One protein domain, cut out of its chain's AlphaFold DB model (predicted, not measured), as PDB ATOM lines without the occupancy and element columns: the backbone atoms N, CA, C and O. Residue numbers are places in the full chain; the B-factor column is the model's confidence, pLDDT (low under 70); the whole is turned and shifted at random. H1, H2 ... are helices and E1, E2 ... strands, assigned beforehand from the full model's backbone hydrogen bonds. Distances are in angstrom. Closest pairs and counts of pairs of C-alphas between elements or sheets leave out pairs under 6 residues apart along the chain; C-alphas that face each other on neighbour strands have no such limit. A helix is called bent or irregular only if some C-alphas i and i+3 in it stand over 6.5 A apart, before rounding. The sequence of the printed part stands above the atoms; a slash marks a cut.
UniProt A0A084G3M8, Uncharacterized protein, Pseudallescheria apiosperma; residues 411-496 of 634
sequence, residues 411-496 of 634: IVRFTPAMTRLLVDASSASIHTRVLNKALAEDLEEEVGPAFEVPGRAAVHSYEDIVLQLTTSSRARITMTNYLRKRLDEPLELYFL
ATOM      1  N   ILE A 411      12.620 -20.112 -22.484       86.00
ATOM      2  CA  ILE A 411      13.898 -19.637 -21.952       86.00
ATOM      3  C   ILE A 411      14.725 -19.114 -23.119       86.00
ATOM      4  O   ILE A 411      15.035 -19.861 -24.046       86.00
ATOM      5  N   VAL A 412      15.082 -17.832 -23.074       86.06
ATOM      6  CA  VAL A 412      15.946 -17.207 -24.083       86.06
ATOM      7  C   VAL A 412      17.258 -16.810 -23.428       86.06
ATOM      8  O   VAL A 412      17.280 -16.098 -22.421       86.06
ATOM      9  N   ARG A 413      18.361 -17.300 -23.994       88.12
ATOM     10  CA  ARG A 413      19.707 -17.095 -23.465       88.12
ATOM     11  C   ARG A 413      20.444 -16.058 -24.301       88.12
ATOM     12  O   ARG A 413      20.620 -16.239 -25.500       88.12
ATOM     13  N   PHE A 414      20.917 -15.009 -23.647       89.56
ATOM     14  CA  PHE A 414      21.620 -13.896 -24.266       89.56
ATOM     15  C   PHE A 414      23.073 -13.862 -23.813       89.56
ATOM     16  O   PHE A 414      23.381 -13.956 -22.623       89.56
ATOM     17  N   THR A 415      23.988 -13.666 -24.757       92.12
ATOM     18  CA  THR A 415      25.376 -13.339 -24.426       92.12
ATOM     19  C   THR A 415      25.448 -11.967 -23.733       92.12
ATOM     20  O   THR A 415      24.505 -11.166 -23.825       92.12
ATOM     21  N   PRO A 416      26.564 -11.631 -23.064       91.12
ATOM     22  CA  PRO A 416      26.770 -10.284 -22.532       91.12
ATOM     23  C   PRO A 416      26.632  -9.176 -23.592       91.12
ATOM     24  O   PRO A 416      26.122  -8.097 -23.287       91.12
ATOM     25  N   ALA A 417      27.037  -9.445 -24.841       91.00
ATOM     26  CA  ALA A 417      26.902  -8.513 -25.961       91.00
ATOM     27  C   ALA A 417      25.429  -8.288 -26.343       91.00
ATOM     28  O   ALA A 417      24.969  -7.147 -26.340       91.00
ATOM     29  N   MET A 418      24.669  -9.371 -26.548       92.62
ATOM     30  CA  MET A 418      23.222  -9.315 -26.814       92.62
ATOM     31  C   MET A 418      22.473  -8.594 -25.683       92.62
ATOM     32  O   MET A 418      21.643  -7.719 -25.921       92.62
ATOM     33  N   THR A 419      22.807  -8.914 -24.429       92.31
ATOM     34  CA  THR A 419      22.200  -8.301 -23.237       92.31
ATOM     35  C   THR A 419      22.453  -6.794 -23.192       92.31
ATOM     36  O   THR A 419      21.546  -6.020 -22.885       92.31
ATOM     37  N   ARG A 420      23.677  -6.357 -23.516       92.62
ATOM     38  CA  ARG A 420      24.026  -4.933 -23.596       92.62
ATOM     39  C   ARG A 420      23.243  -4.231 -24.697       92.62
ATOM     40  O   ARG A 420      22.663  -3.183 -24.430       92.62
ATOM     41  N   LEU A 421      23.145  -4.848 -25.870       93.38
ATOM     42  CA  LEU A 421      22.395  -4.304 -26.996       93.38
ATOM     43  C   LEU A 421      20.901  -4.129 -26.667       93.38
ATOM     44  O   LEU A 421      20.336  -3.073 -26.942       93.38
ATOM     45  N   LEU A 422      20.278  -5.094 -25.979       92.44
ATOM     46  CA  LEU A 422      18.896  -4.983 -25.482       92.44
ATOM     47  C   LEU A 422      18.715  -3.828 -24.475       92.44
ATOM     48  O   LEU A 422      17.724  -3.087 -24.526       92.44
ATOM     49  N   VAL A 423      19.666  -3.643 -23.554       92.06
ATOM     50  CA  VAL A 423      19.640  -2.542 -22.570       92.06
ATOM     51  C   VAL A 423      19.816  -1.181 -23.252       92.06
ATOM     52  O   VAL A 423      19.096  -0.234 -22.919       92.06
ATOM     53  N   ASP A 424      20.722  -1.079 -24.218       92.44
ATOM     54  CA  ASP A 424      20.985   0.156 -24.959       92.44
ATOM     55  C   ASP A 424      19.796   0.516 -25.862       92.44
ATOM     56  O   ASP A 424      19.310   1.651 -25.829       92.44
ATOM     57  N   ALA A 425      19.242  -0.467 -26.578       91.88
ATOM     58  CA  ALA A 425      18.064  -0.296 -27.422       91.88
ATOM     59  C   ALA A 425      16.828   0.123 -26.627       91.88
ATOM     60  O   ALA A 425      16.136   1.075 -27.006       91.88
ATOM     61  N   SER A 426      16.568  -0.526 -25.491       91.50
ATOM     62  CA  SER A 426      15.455  -0.143 -24.618       91.50
ATOM     63  C   SER A 426      15.652   1.246 -24.016       91.50
ATOM     64  O   SER A 426      14.696   2.019 -23.968       91.50
ATOM     65  N   SER A 427      16.881   1.612 -23.642       89.62
ATOM     66  CA  SER A 427      17.201   2.941 -23.105       89.62
ATOM     67  C   SER A 427      17.040   4.052 -24.146       89.62
ATOM     68  O   SER A 427      16.456   5.093 -23.845       89.62
ATOM     69  N   ALA A 428      17.468   3.813 -25.387       89.38
ATOM     70  CA  ALA A 428      17.279   4.740 -26.500       89.38
ATOM     71  C   ALA A 428      15.801   4.906 -26.904       89.38
ATOM     72  O   ALA A 428      15.432   5.923 -27.491       89.38
ATOM     73  N   SER A 429      14.954   3.928 -26.566       89.38
ATOM     74  CA  SER A 429      13.542   3.872 -26.966       89.38
ATOM     75  C   SER A 429      12.562   4.322 -25.866       89.38
ATOM     76  O   SER A 429      11.354   4.342 -26.098       89.38
ATOM     77  N   ILE A 430      13.040   4.720 -24.673       85.12
ATOM     78  CA  ILE A 430      12.187   5.095 -23.517       85.12
ATOM     79  C   ILE A 430      11.199   6.210 -23.867       85.12
ATOM     80  O   ILE A 430      10.015   6.120 -23.543       85.12
ATOM     81  N   HIS A 431      11.689   7.276 -24.501       84.50
ATOM     82  CA  HIS A 431      10.893   8.477 -24.762       84.50
ATOM     83  C   HIS A 431       9.886   8.278 -25.894       84.50
ATOM     84  O   HIS A 431       8.801   8.854 -25.860       84.50
ATOM     85  N   THR A 432      10.250   7.482 -26.898       84.31
ATOM     86  CA  THR A 432       9.464   7.290 -28.119       84.31
ATOM     87  C   THR A 432       8.502   6.116 -28.022       84.31
ATOM     88  O   THR A 432       7.523   6.102 -28.761       84.31
ATOM     89  N   ARG A 433       8.773   5.134 -27.146       82.00
ATOM     90  CA  ARG A 433       8.081   3.828 -27.105       82.00
ATOM     91  C   ARG A 433       8.130   3.076 -28.439       82.00
ATOM     92  O   ARG A 433       7.290   2.226 -28.710       82.00
ATOM     93  N   VAL A 434       9.114   3.401 -29.272       84.50
ATOM     94  CA  VAL A 434       9.342   2.802 -30.588       84.50
ATOM     95  C   VAL A 434      10.818   2.464 -30.680       84.50
ATOM     96  O   VAL A 434      11.645   3.317 -30.339       84.50
ATOM     97  N   LEU A 435      11.130   1.251 -31.145       84.38
ATOM     98  CA  LEU A 435      12.504   0.789 -31.312       84.38
ATOM     99  C   LEU A 435      13.312   1.785 -32.152       84.38
ATOM    100  O   LEU A 435      12.897   2.207 -33.237       84.38
ATOM    101  N   ASN A 436      14.486   2.156 -31.646       85.06
ATOM    102  CA  ASN A 436      15.413   3.000 -32.378       85.06
ATOM    103  C   ASN A 436      15.943   2.264 -33.619       85.06
ATOM    104  O   ASN A 436      16.669   1.281 -33.502       85.06
ATOM    105  N   LYS A 437      15.626   2.792 -34.807       82.81
ATOM    106  CA  LYS A 437      16.037   2.226 -36.101       82.81
ATOM    107  C   LYS A 437      17.544   2.016 -36.233       82.81
ATOM    108  O   LYS A 437      17.946   1.106 -36.940       82.81
ATOM    109  N   ALA A 438      18.359   2.834 -35.567       85.94
ATOM    110  CA  ALA A 438      19.814   2.720 -35.624       85.94
ATOM    111  C   ALA A 438      20.357   1.452 -34.944       85.94
ATOM    112  O   ALA A 438      21.496   1.097 -35.194       85.94
ATOM    113  N   LEU A 439      19.562   0.804 -34.085       88.69
ATOM    114  CA  LEU A 439      19.933  -0.423 -33.373       88.69
ATOM    115  C   LEU A 439      19.153  -1.645 -33.878       88.69
ATOM    116  O   LEU A 439      19.354  -2.741 -33.375       88.69
ATOM    117  N   ALA A 440      18.235  -1.459 -34.834       87.06
ATOM    118  CA  ALA A 440      17.381  -2.534 -35.330       87.06
ATOM    119  C   ALA A 440      18.167  -3.561 -36.160       87.06
ATOM    120  O   ALA A 440      17.950  -4.751 -35.988       87.06
ATOM    121  N   GLU A 441      19.100  -3.110 -37.008       88.00
ATOM    122  CA  GLU A 441      19.959  -4.010 -37.798       88.00
ATOM    123  C   GLU A 441      20.860  -4.857 -36.887       88.00
ATOM    124  O   GLU A 441      20.857  -6.080 -37.005       88.00
ATOM    125  N   ASP A 442      21.527  -4.227 -35.913       90.88
ATOM    126  CA  ASP A 442      22.364  -4.934 -34.935       90.88
ATOM    127  C   ASP A 442      21.543  -5.945 -34.110       90.88
ATOM    128  O   ASP A 442      22.014  -7.040 -33.813       90.88
ATOM    129  N   LEU A 443      20.308  -5.598 -33.721       91.06
ATOM    130  CA  LEU A 443      19.423  -6.505 -32.979       91.06
ATOM    131  C   LEU A 443      18.957  -7.691 -33.831       91.06
ATOM    132  O   LEU A 443      18.910  -8.807 -33.319       91.06
ATOM    133  N   GLU A 444      18.626  -7.475 -35.103       90.12
ATOM    134  CA  GLU A 444      18.246  -8.549 -36.024       90.12
ATOM    135  C   GLU A 444      19.396  -9.548 -36.200       90.12
ATOM    136  O   GLU A 444      19.179 -10.753 -36.103       90.12
ATOM    137  N   GLU A 445      20.620  -9.052 -36.412       88.88
ATOM    138  CA  GLU A 445      21.800  -9.887 -36.662       88.88
ATOM    139  C   GLU A 445      22.267 -10.634 -35.404       88.88
ATOM    140  O   GLU A 445      22.513 -11.839 -35.451       88.88
ATOM    141  N   GLU A 446      22.363  -9.939 -34.267       89.50
ATOM    142  CA  GLU A 446      22.959 -10.490 -33.045       89.50
ATOM    143  C   GLU A 446      21.933 -11.145 -32.117       89.50
ATOM    144  O   GLU A 446      22.257 -12.102 -31.420       89.50
ATOM    145  N   VAL A 447      20.697 -10.638 -32.054       88.81
ATOM    146  CA  VAL A 447      19.684 -11.080 -31.077       88.81
ATOM    147  C   VAL A 447      18.580 -11.909 -31.732       88.81
ATOM    148  O   VAL A 447      18.098 -12.858 -31.110       88.81
ATOM    149  N   GLY A 448      18.213 -11.613 -32.981       85.62
ATOM    150  CA  GLY A 448      17.213 -12.350 -33.762       85.62
ATOM    151  C   GLY A 448      17.376 -13.878 -33.718       85.62
ATOM    152  O   GLY A 448      16.415 -14.560 -33.348       85.62
ATOM    153  N   PRO A 449      18.581 -14.439 -33.961       85.88
ATOM    154  CA  PRO A 449      18.803 -15.886 -33.938       85.88
ATOM    155  C   PRO A 449      18.475 -16.565 -32.599       85.88
ATOM    156  O   PRO A 449      18.195 -17.762 -32.566       85.88
ATOM    157  N   ALA A 450      18.466 -15.825 -31.481       81.56
ATOM    158  CA  ALA A 450      18.117 -16.372 -30.167       81.56
ATOM    159  C   ALA A 450      16.626 -16.759 -30.045       81.56
ATOM    160  O   ALA A 450      16.252 -17.453 -29.099       81.56
ATOM    161  N   PHE A 451      15.779 -16.332 -30.990       76.06
ATOM    162  CA  PHE A 451      14.333 -16.575 -31.000       76.06
ATOM    163  C   PHE A 451      13.883 -17.671 -31.974       76.06
ATOM    164  O   PHE A 451      12.688 -17.964 -32.040       76.06
ATOM    165  N   GLU A 452      14.801 -18.331 -32.689       65.81
ATOM    166  CA  GLU A 452      14.496 -19.462 -33.580       65.81
ATOM    167  C   GLU A 452      14.198 -20.763 -32.795       65.81
ATOM    168  O   GLU A 452      14.814 -21.808 -33.003       65.81
ATOM    169  N   VAL A 453      13.246 -20.715 -31.856       57.22
ATOM    170  CA  VAL A 453      12.822 -21.865 -31.040       57.22
ATOM    171  C   VAL A 453      11.457 -22.377 -31.538       57.22
ATOM    172  O   VAL A 453      10.498 -21.604 -31.574       57.22
ATOM    173  N   PRO A 454      11.302 -23.662 -31.916       46.31
ATOM    174  CA  PRO A 454      10.005 -24.211 -32.326       46.31
ATOM    175  C   PRO A 454       9.003 -24.276 -31.152       46.31
ATOM    176  O   PRO A 454       9.285 -24.942 -30.159       46.31
ATOM    177  N   GLY A 455       7.814 -23.662 -31.258       54.09
ATOM    178  CA  GLY A 455       6.743 -23.794 -30.247       54.09
ATOM    179  C   GLY A 455       5.805 -22.583 -30.104       54.09
ATOM    180  O   GLY A 455       5.905 -21.611 -30.852       54.09
ATOM    181  N   ARG A 456       4.866 -22.633 -29.140       56.34
ATOM    182  CA  ARG A 456       4.006 -21.490 -28.762       56.34
ATOM    183  C   ARG A 456       4.794 -20.563 -27.830       56.34
ATOM    184  O   ARG A 456       4.775 -20.749 -26.621       56.34
ATOM    185  N   ALA A 457       5.503 -19.602 -28.411       66.88
ATOM    186  CA  ALA A 457       6.319 -18.641 -27.674       66.88
ATOM    187  C   ALA A 457       5.461 -17.613 -26.903       66.88
ATOM    188  O   ALA A 457       4.408 -17.196 -27.386       66.88
ATOM    189  N   ALA A 458       5.914 -17.218 -25.712       74.75
ATOM    190  CA  ALA A 458       5.340 -16.139 -24.905       74.75
ATOM    191  C   ALA A 458       5.784 -14.745 -25.393       74.75
ATOM    192  O   ALA A 458       5.044 -13.775 -25.237       74.75
ATOM    193  N   VAL A 459       6.962 -14.657 -26.012       77.06
ATOM    194  CA  VAL A 459       7.447 -13.492 -26.768       77.06
ATOM    195  C   VAL A 459       7.883 -13.928 -28.160       77.06
ATOM    196  O   VAL A 459       8.524 -14.971 -28.314       77.06
ATOM    197  N   HIS A 460       7.526 -13.143 -29.177       75.88
ATOM    198  CA  HIS A 460       7.691 -13.546 -30.574       75.88
ATOM    199  C   HIS A 460       8.912 -12.918 -31.245       75.88
ATOM    200  O   HIS A 460       9.343 -13.427 -32.278       75.88
ATOM    201  N   SER A 461       9.480 -11.853 -30.672       83.56
ATOM    202  CA  SER A 461      10.668 -11.202 -31.226       83.56
ATOM    203  C   SER A 461      11.463 -10.388 -30.195       83.56
ATOM    204  O   SER A 461      11.030 -10.179 -29.056       83.56
ATOM    205  N   TYR A 462      12.645  -9.900 -30.593       86.00
ATOM    206  CA  TYR A 462      13.456  -9.015 -29.750       86.00
ATOM    207  C   TYR A 462      12.786  -7.649 -29.534       86.00
ATOM    208  O   TYR A 462      13.003  -7.025 -28.493       86.00
ATOM    209  N   GLU A 463      11.938  -7.186 -30.459       87.44
ATOM    210  CA  GLU A 463      11.185  -5.938 -30.312       87.44
ATOM    211  C   GLU A 463      10.205  -5.988 -29.140       87.44
ATOM    212  O   GLU A 463      10.094  -4.997 -28.412       87.44
ATOM    213  N   ASP A 464       9.559  -7.136 -28.909       84.88
ATOM    214  CA  ASP A 464       8.669  -7.343 -27.761       84.88
ATOM    215  C   ASP A 464       9.430  -7.150 -26.440       84.88
ATOM    216  O   ASP A 464       8.973  -6.424 -25.551       84.88
ATOM    217  N   ILE A 465      10.632  -7.733 -26.327       87.06
ATOM    218  CA  ILE A 465      11.494  -7.565 -25.148       87.06
ATOM    219  C   ILE A 465      11.899  -6.102 -24.990       87.06
ATOM    220  O   ILE A 465      11.767  -5.538 -23.901       87.06
ATOM    221  N   VAL A 466      12.388  -5.463 -26.059       88.56
ATOM    222  CA  VAL A 466      12.823  -4.062 -26.000       88.56
ATOM    223  C   VAL A 466      11.675  -3.172 -25.531       88.56
ATOM    224  O   VAL A 466      11.881  -2.333 -24.648       88.56
ATOM    225  N   LEU A 467      10.465  -3.380 -26.055       86.19
ATOM    226  CA  LEU A 467       9.284  -2.618 -25.671       86.19
ATOM    227  C   LEU A 467       8.934  -2.819 -24.189       86.19
ATOM    228  O   LEU A 467       8.748  -1.826 -23.480       86.19
ATOM    229  N   GLN A 468       8.927  -4.060 -23.693       85.56
ATOM    230  CA  GLN A 468       8.687  -4.362 -22.274       85.56
ATOM    231  C   GLN A 468       9.735  -3.705 -21.358       85.56
ATOM    232  O   GLN A 468       9.394  -3.097 -20.335       85.56
ATOM    233  N   LEU A 469      11.009  -3.730 -21.756       87.25
ATOM    234  CA  LEU A 469      12.102  -3.066 -21.042       87.25
ATOM    235  C   LEU A 469      11.965  -1.539 -21.035       87.25
ATOM    236  O   LEU A 469      12.382  -0.890 -20.071       87.25
ATOM    237  N   THR A 470      11.331  -0.933 -22.048       86.19
ATOM    238  CA  THR A 470      11.026   0.506 -21.982       86.19
ATOM    239  C   THR A 470      10.050   0.817 -20.847       86.19
ATOM    240  O   THR A 470      10.101   1.903 -20.263       86.19
ATOM    241  N   THR A 471       9.118  -0.092 -20.542       80.62
ATOM    242  CA  THR A 471       8.070   0.101 -19.523       80.62
ATOM    243  C   THR A 471       8.486  -0.338 -18.124       80.62
ATOM    244  O   THR A 471       7.908   0.151 -17.158       80.62
ATOM    245  N   SER A 472       9.516  -1.180 -17.996       81.31
ATOM    246  CA  SER A 472      10.000  -1.685 -16.709       81.31
ATOM    247  C   SER A 472      11.409  -1.178 -16.397       81.31
ATOM    248  O   SER A 472      12.420  -1.720 -16.850       81.31
ATOM    249  N   SER A 473      11.490  -0.131 -15.571       74.69
ATOM    250  CA  SER A 473      12.767   0.337 -15.017       74.69
ATOM    251  C   SER A 473      13.454  -0.758 -14.202       74.69
ATOM    252  O   SER A 473      14.668  -0.905 -14.308       74.69
ATOM    253  N   ARG A 474      12.681  -1.559 -13.459       76.31
ATOM    254  CA  ARG A 474      13.176  -2.677 -12.650       76.31
ATOM    255  C   ARG A 474      13.892  -3.716 -13.509       76.31
ATOM    256  O   ARG A 474      15.057  -3.993 -13.253       76.31
ATOM    257  N   ALA A 475      13.259  -4.204 -14.579       80.50
ATOM    258  CA  ALA A 475      13.872  -5.193 -15.468       80.50
ATOM    259  C   ALA A 475      15.165  -4.666 -16.117       80.50
ATOM    260  O   ALA A 475      16.194  -5.344 -16.082       80.50
ATOM    261  N   ARG A 476      15.173  -3.418 -16.614       85.94
ATOM    262  CA  ARG A 476      16.401  -2.804 -17.160       85.94
ATOM    263  C   ARG A 476      17.499  -2.634 -16.120       85.94
ATOM    264  O   ARG A 476      18.663  -2.887 -16.430       85.94
ATOM    265  N   ILE A 477      17.166  -2.179 -14.911       81.12
ATOM    266  CA  ILE A 477      18.143  -2.005 -13.829       81.12
ATOM    267  C   ILE A 477      18.728  -3.364 -13.443       81.12
ATOM    268  O   ILE A 477      19.947  -3.471 -13.313       81.12
ATOM    269  N   THR A 478      17.905  -4.410 -13.352       81.06
ATOM    270  CA  THR A 478      18.359  -5.783 -13.102       81.06
ATOM    271  C   THR A 478      19.324  -6.262 -14.186       81.06
ATOM    272  O   THR A 478      20.421  -6.703 -13.850       81.06
ATOM    273  N   MET A 479      18.998  -6.090 -15.472       86.56
ATOM    274  CA  MET A 479      19.903  -6.448 -16.580       86.56
ATOM    275  C   MET A 479      21.201  -5.625 -16.567       86.56
ATOM    276  O   MET A 479      22.292  -6.160 -16.758       86.56
ATOM    277  N   THR A 480      21.113  -4.328 -16.271       86.25
ATOM    278  CA  THR A 480      22.286  -3.447 -16.148       86.25
ATOM    279  C   THR A 480      23.193  -3.886 -14.995       86.25
ATOM    280  O   THR A 480      24.417  -3.906 -15.125       86.25
ATOM    281  N   ASN A 481      22.606  -4.251 -13.855       82.94
ATOM    282  CA  ASN A 481      23.338  -4.746 -12.693       82.94
ATOM    283  C   ASN A 481      23.944  -6.128 -12.954       82.94
ATOM    284  O   ASN A 481      25.068  -6.376 -12.516       82.94
ATOM    285  N   TYR A 482      23.246  -6.992 -13.695       83.62
ATOM    286  CA  TYR A 482      23.767  -8.279 -14.145       83.62
ATOM    287  C   TYR A 482      25.042  -8.089 -14.974       83.62
ATOM    288  O   TYR A 482      26.087  -8.617 -14.600       83.62
ATOM    289  N   LEU A 483      25.005  -7.219 -15.992       86.06
ATOM    290  CA  LEU A 483      26.175  -6.885 -16.815       86.06
ATOM    291  C   LEU A 483      27.357  -6.345 -15.999       86.06
ATOM    292  O   LEU A 483      28.504  -6.574 -16.360       86.06
ATOM    293  N   ARG A 484      27.103  -5.612 -14.907       84.19
ATOM    294  CA  ARG A 484      28.168  -5.088 -14.031       84.19
ATOM    295  C   ARG A 484      28.783  -6.158 -13.134       84.19
ATOM    296  O   ARG A 484      29.973  -6.083 -12.851       84.19
ATOM    297  N   LYS A 485      27.974  -7.098 -12.640       81.44
ATOM    298  CA  LYS A 485      28.401  -8.120 -11.673       81.44
ATOM    299  C   LYS A 485      28.957  -9.380 -12.339       81.44
ATOM    300  O   LYS A 485      29.780 -10.050 -11.727       81.44
ATOM    301  N   ARG A 486      28.498  -9.716 -13.548       75.00
ATOM    302  CA  ARG A 486      28.802 -10.970 -14.253       75.00
ATOM    303  C   ARG A 486      29.121 -10.712 -15.725       75.00
ATOM    304  O   ARG A 486      28.377 -11.111 -16.612       75.00
ATOM    305  N   LEU A 487      30.219  -9.993 -15.967       68.25
ATOM    306  CA  LEU A 487      30.601  -9.496 -17.297       68.25
ATOM    307  C   LEU A 487      30.710 -10.590 -18.374       68.25
ATOM    308  O   LEU A 487      30.456 -10.290 -19.538       68.25
ATOM    309  N   ASP A 488      31.028 -11.827 -17.985       79.69
ATOM    310  CA  ASP A 488      31.315 -12.928 -18.914       79.69
ATOM    311  C   ASP A 488      30.252 -14.044 -18.913       79.69
ATOM    312  O   ASP A 488      30.353 -14.991 -19.694       79.69
ATOM    313  N   GLU A 489      29.222 -13.961 -18.063       85.12
ATOM    314  CA  GLU A 489      28.175 -14.988 -18.004       85.12
ATOM    315  C   GLU A 489      26.968 -14.624 -18.887       85.12
ATOM    316  O   GLU A 489      26.575 -13.459 -18.963       85.12
ATOM    317  N   PRO A 490      26.353 -15.608 -19.564       87.38
ATOM    318  CA  PRO A 490      25.146 -15.381 -20.345       87.38
ATOM    319  C   PRO A 490      23.917 -15.202 -19.446       87.38
ATOM    320  O   PRO A 490      23.698 -15.974 -18.511       87.38
ATOM    321  N   LEU A 491      23.081 -14.221 -19.787       87.81
ATOM    322  CA  LEU A 491      21.814 -13.946 -19.118       87.81
ATOM    323  C   LEU A 491      20.714 -14.852 -19.674       87.81
ATOM    324  O   LEU A 491      20.536 -14.947 -20.885       87.81
ATOM    325  N   GLU A 492      19.924 -15.454 -18.795       86.50
ATOM    326  CA  GLU A 492      18.714 -16.184 -19.172       86.50
ATOM    327  C   GLU A 492      17.485 -15.356 -18.803       86.50
ATOM    328  O   GLU A 492      17.330 -14.934 -17.653       86.50
ATOM    329  N   LEU A 493      16.616 -15.123 -19.785       85.12
ATOM    330  CA  LEU A 493      15.279 -14.590 -19.563       85.12
ATOM    331  C   LEU A 493      14.265 -15.722 -19.667       85.12
ATOM    332  O   LEU A 493      14.278 -16.507 -20.613       85.12
ATOM    333  N   TYR A 494      13.385 -15.773 -18.677       84.69
ATOM    334  CA  TYR A 494      12.357 -16.786 -18.529       84.69
ATOM    335  C   TYR A 494      11.007 -16.122 -18.790       84.69
ATOM    336  O   TYR A 494      10.635 -15.179 -18.090       84.69
ATOM    337  N   PHE A 495      10.279 -16.606 -19.787       84.94
ATOM    338  CA  PHE A 495       8.965 -16.097 -20.146       84.94
ATOM    339  C   PHE A 495       7.901 -17.123 -19.777       84.94
ATOM    340  O   PHE A 495       7.887 -18.247 -20.285       84.94
ATOM    341  N   LEU A 496       7.011 -16.715 -18.875       85.56
ATOM    342  CA  LEU A 496       5.846 -17.501 -18.488       85.56
ATOM    343  C   LEU A 496       4.818 -17.498 -19.633       85.56
ATOM    344  O   LEU A 496       4.642 -16.459 -20.278       85.56
TER     345      LEU A 496
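Overview. This is residues 411 to 496 of the 634 residues of an uncharacterized protein of Pseudallescheria apiosperma (UniProt A0A084G3M8). H1 runs through the middle of a small helical domain, with H2 and H5 packed on opposite sides of it and H4 crossing it on a third side. At the end where H1 begins, the two ends of the printed part come together as a small ribbon of two strands, E1 and E2, and the short helix H3 lies near E1. The printed part has 86 residues, with five named helices and two named strands in the order E1, H1, H2, H3, H4, H5, E2; the sheet has the order E1 - E2 and is antiparallel. The class is mostly helix, with 50 of the 59 residues in named elements in helices. The whole is compact and rounded, with a radius of gyration of the C-alphas of 12.1 A and spans of 33 by 29 by 24 A.

Along the chain. Strand E1 is residues 411 to 414, 9.9 A from first to last C-alpha, and begins at C-alpha 411 at (13.898, -19.637, -21.952). Its partner E2 is residues 491 to 495, 13.1 A long, and ends at C-alpha 495 at (8.965, -16.097, -20.146). H1, residues 416 to 428, is 18.2 A long, from C-alpha 416 at (26.770, -10.284, -22.532) to C-alpha 428 at (17.279, 4.740, -26.500). H2, residues 437 to 446, is 14.8 A long and irregular: C-alphas 438 and 441 are 7.1 A apart, and its line is a rough one. H3 is residues 448 to 451, 5.8 A long. H4, residues 462 to 471, is 14.7 A long, and H5, residues 473 to 485, is 18.1 A long.

Arrangement. E1 and E2 are antiparallel neighbours, with 152 degrees between their directions. The C-alphas of residues 413 and 492 face each other at 4.5 A; N 414 and O 491 are 2.8 A apart and N 493 and O 412 are 2.9 A apart, both within hydrogen-bond range. The closest C-alphas of E1 and H3 are those of Val 412 and Ala 450, 6.5 A apart. The closest C-alphas of E2 and H1 are those of Thr 419 and Leu 491, 7.0 A apart. H1 is the hub and touches three helices. H1 and H2 form a helical hairpin: they touch, closest at the C-alphas of Ala 425 and Leu 439, 6.2 A apart, and run opposite ways at a shallow tilt of 19 degrees. H5 touches H1, closest at the C-alphas of Val 423 and Arg 476, 6.3 A apart; they run opposite ways at a steep tilt of 35.1 degrees, only just more than shallow. With residues 422 to 427 alone, H1 touches H4 at a steep tilt of 54 degrees, the same way, and the C-alphas of Ser 426 and Val 466 are the closest at 4.9 A. H4 and H5 touch only at the corner by their link, and only just, with 3 pairs of C-alphas within 8 A; the closest are Leu 469 and Arg 476, 5.8 A apart. H3 and H4 are close but not clearly touching, with the C-alphas of Gly 448 and Tyr 462 closest at 6.4 A. H2 and H5 are apart. In H1, H4 and H5 every O i to N i+4 pair is within hydrogen-bond range; in H2 it is 4 of 6, and H3 is too short for such a pair.

Size, cuts and confidence. The two C-alphas farthest apart are those of His 431 and Pro 454, 33.6 A, while those of Ile 411 and Leu 496, the first and last printed, are 9.0 A apart. The printed part has no cut. No link is long; those from H1 to H2 and from H3 to H4 are short, with 8 and 10 residues, and the others are tight. The mean pLDDT of the printed part is 83.7, and residues 452 to 457 and Leu 487 are under 70.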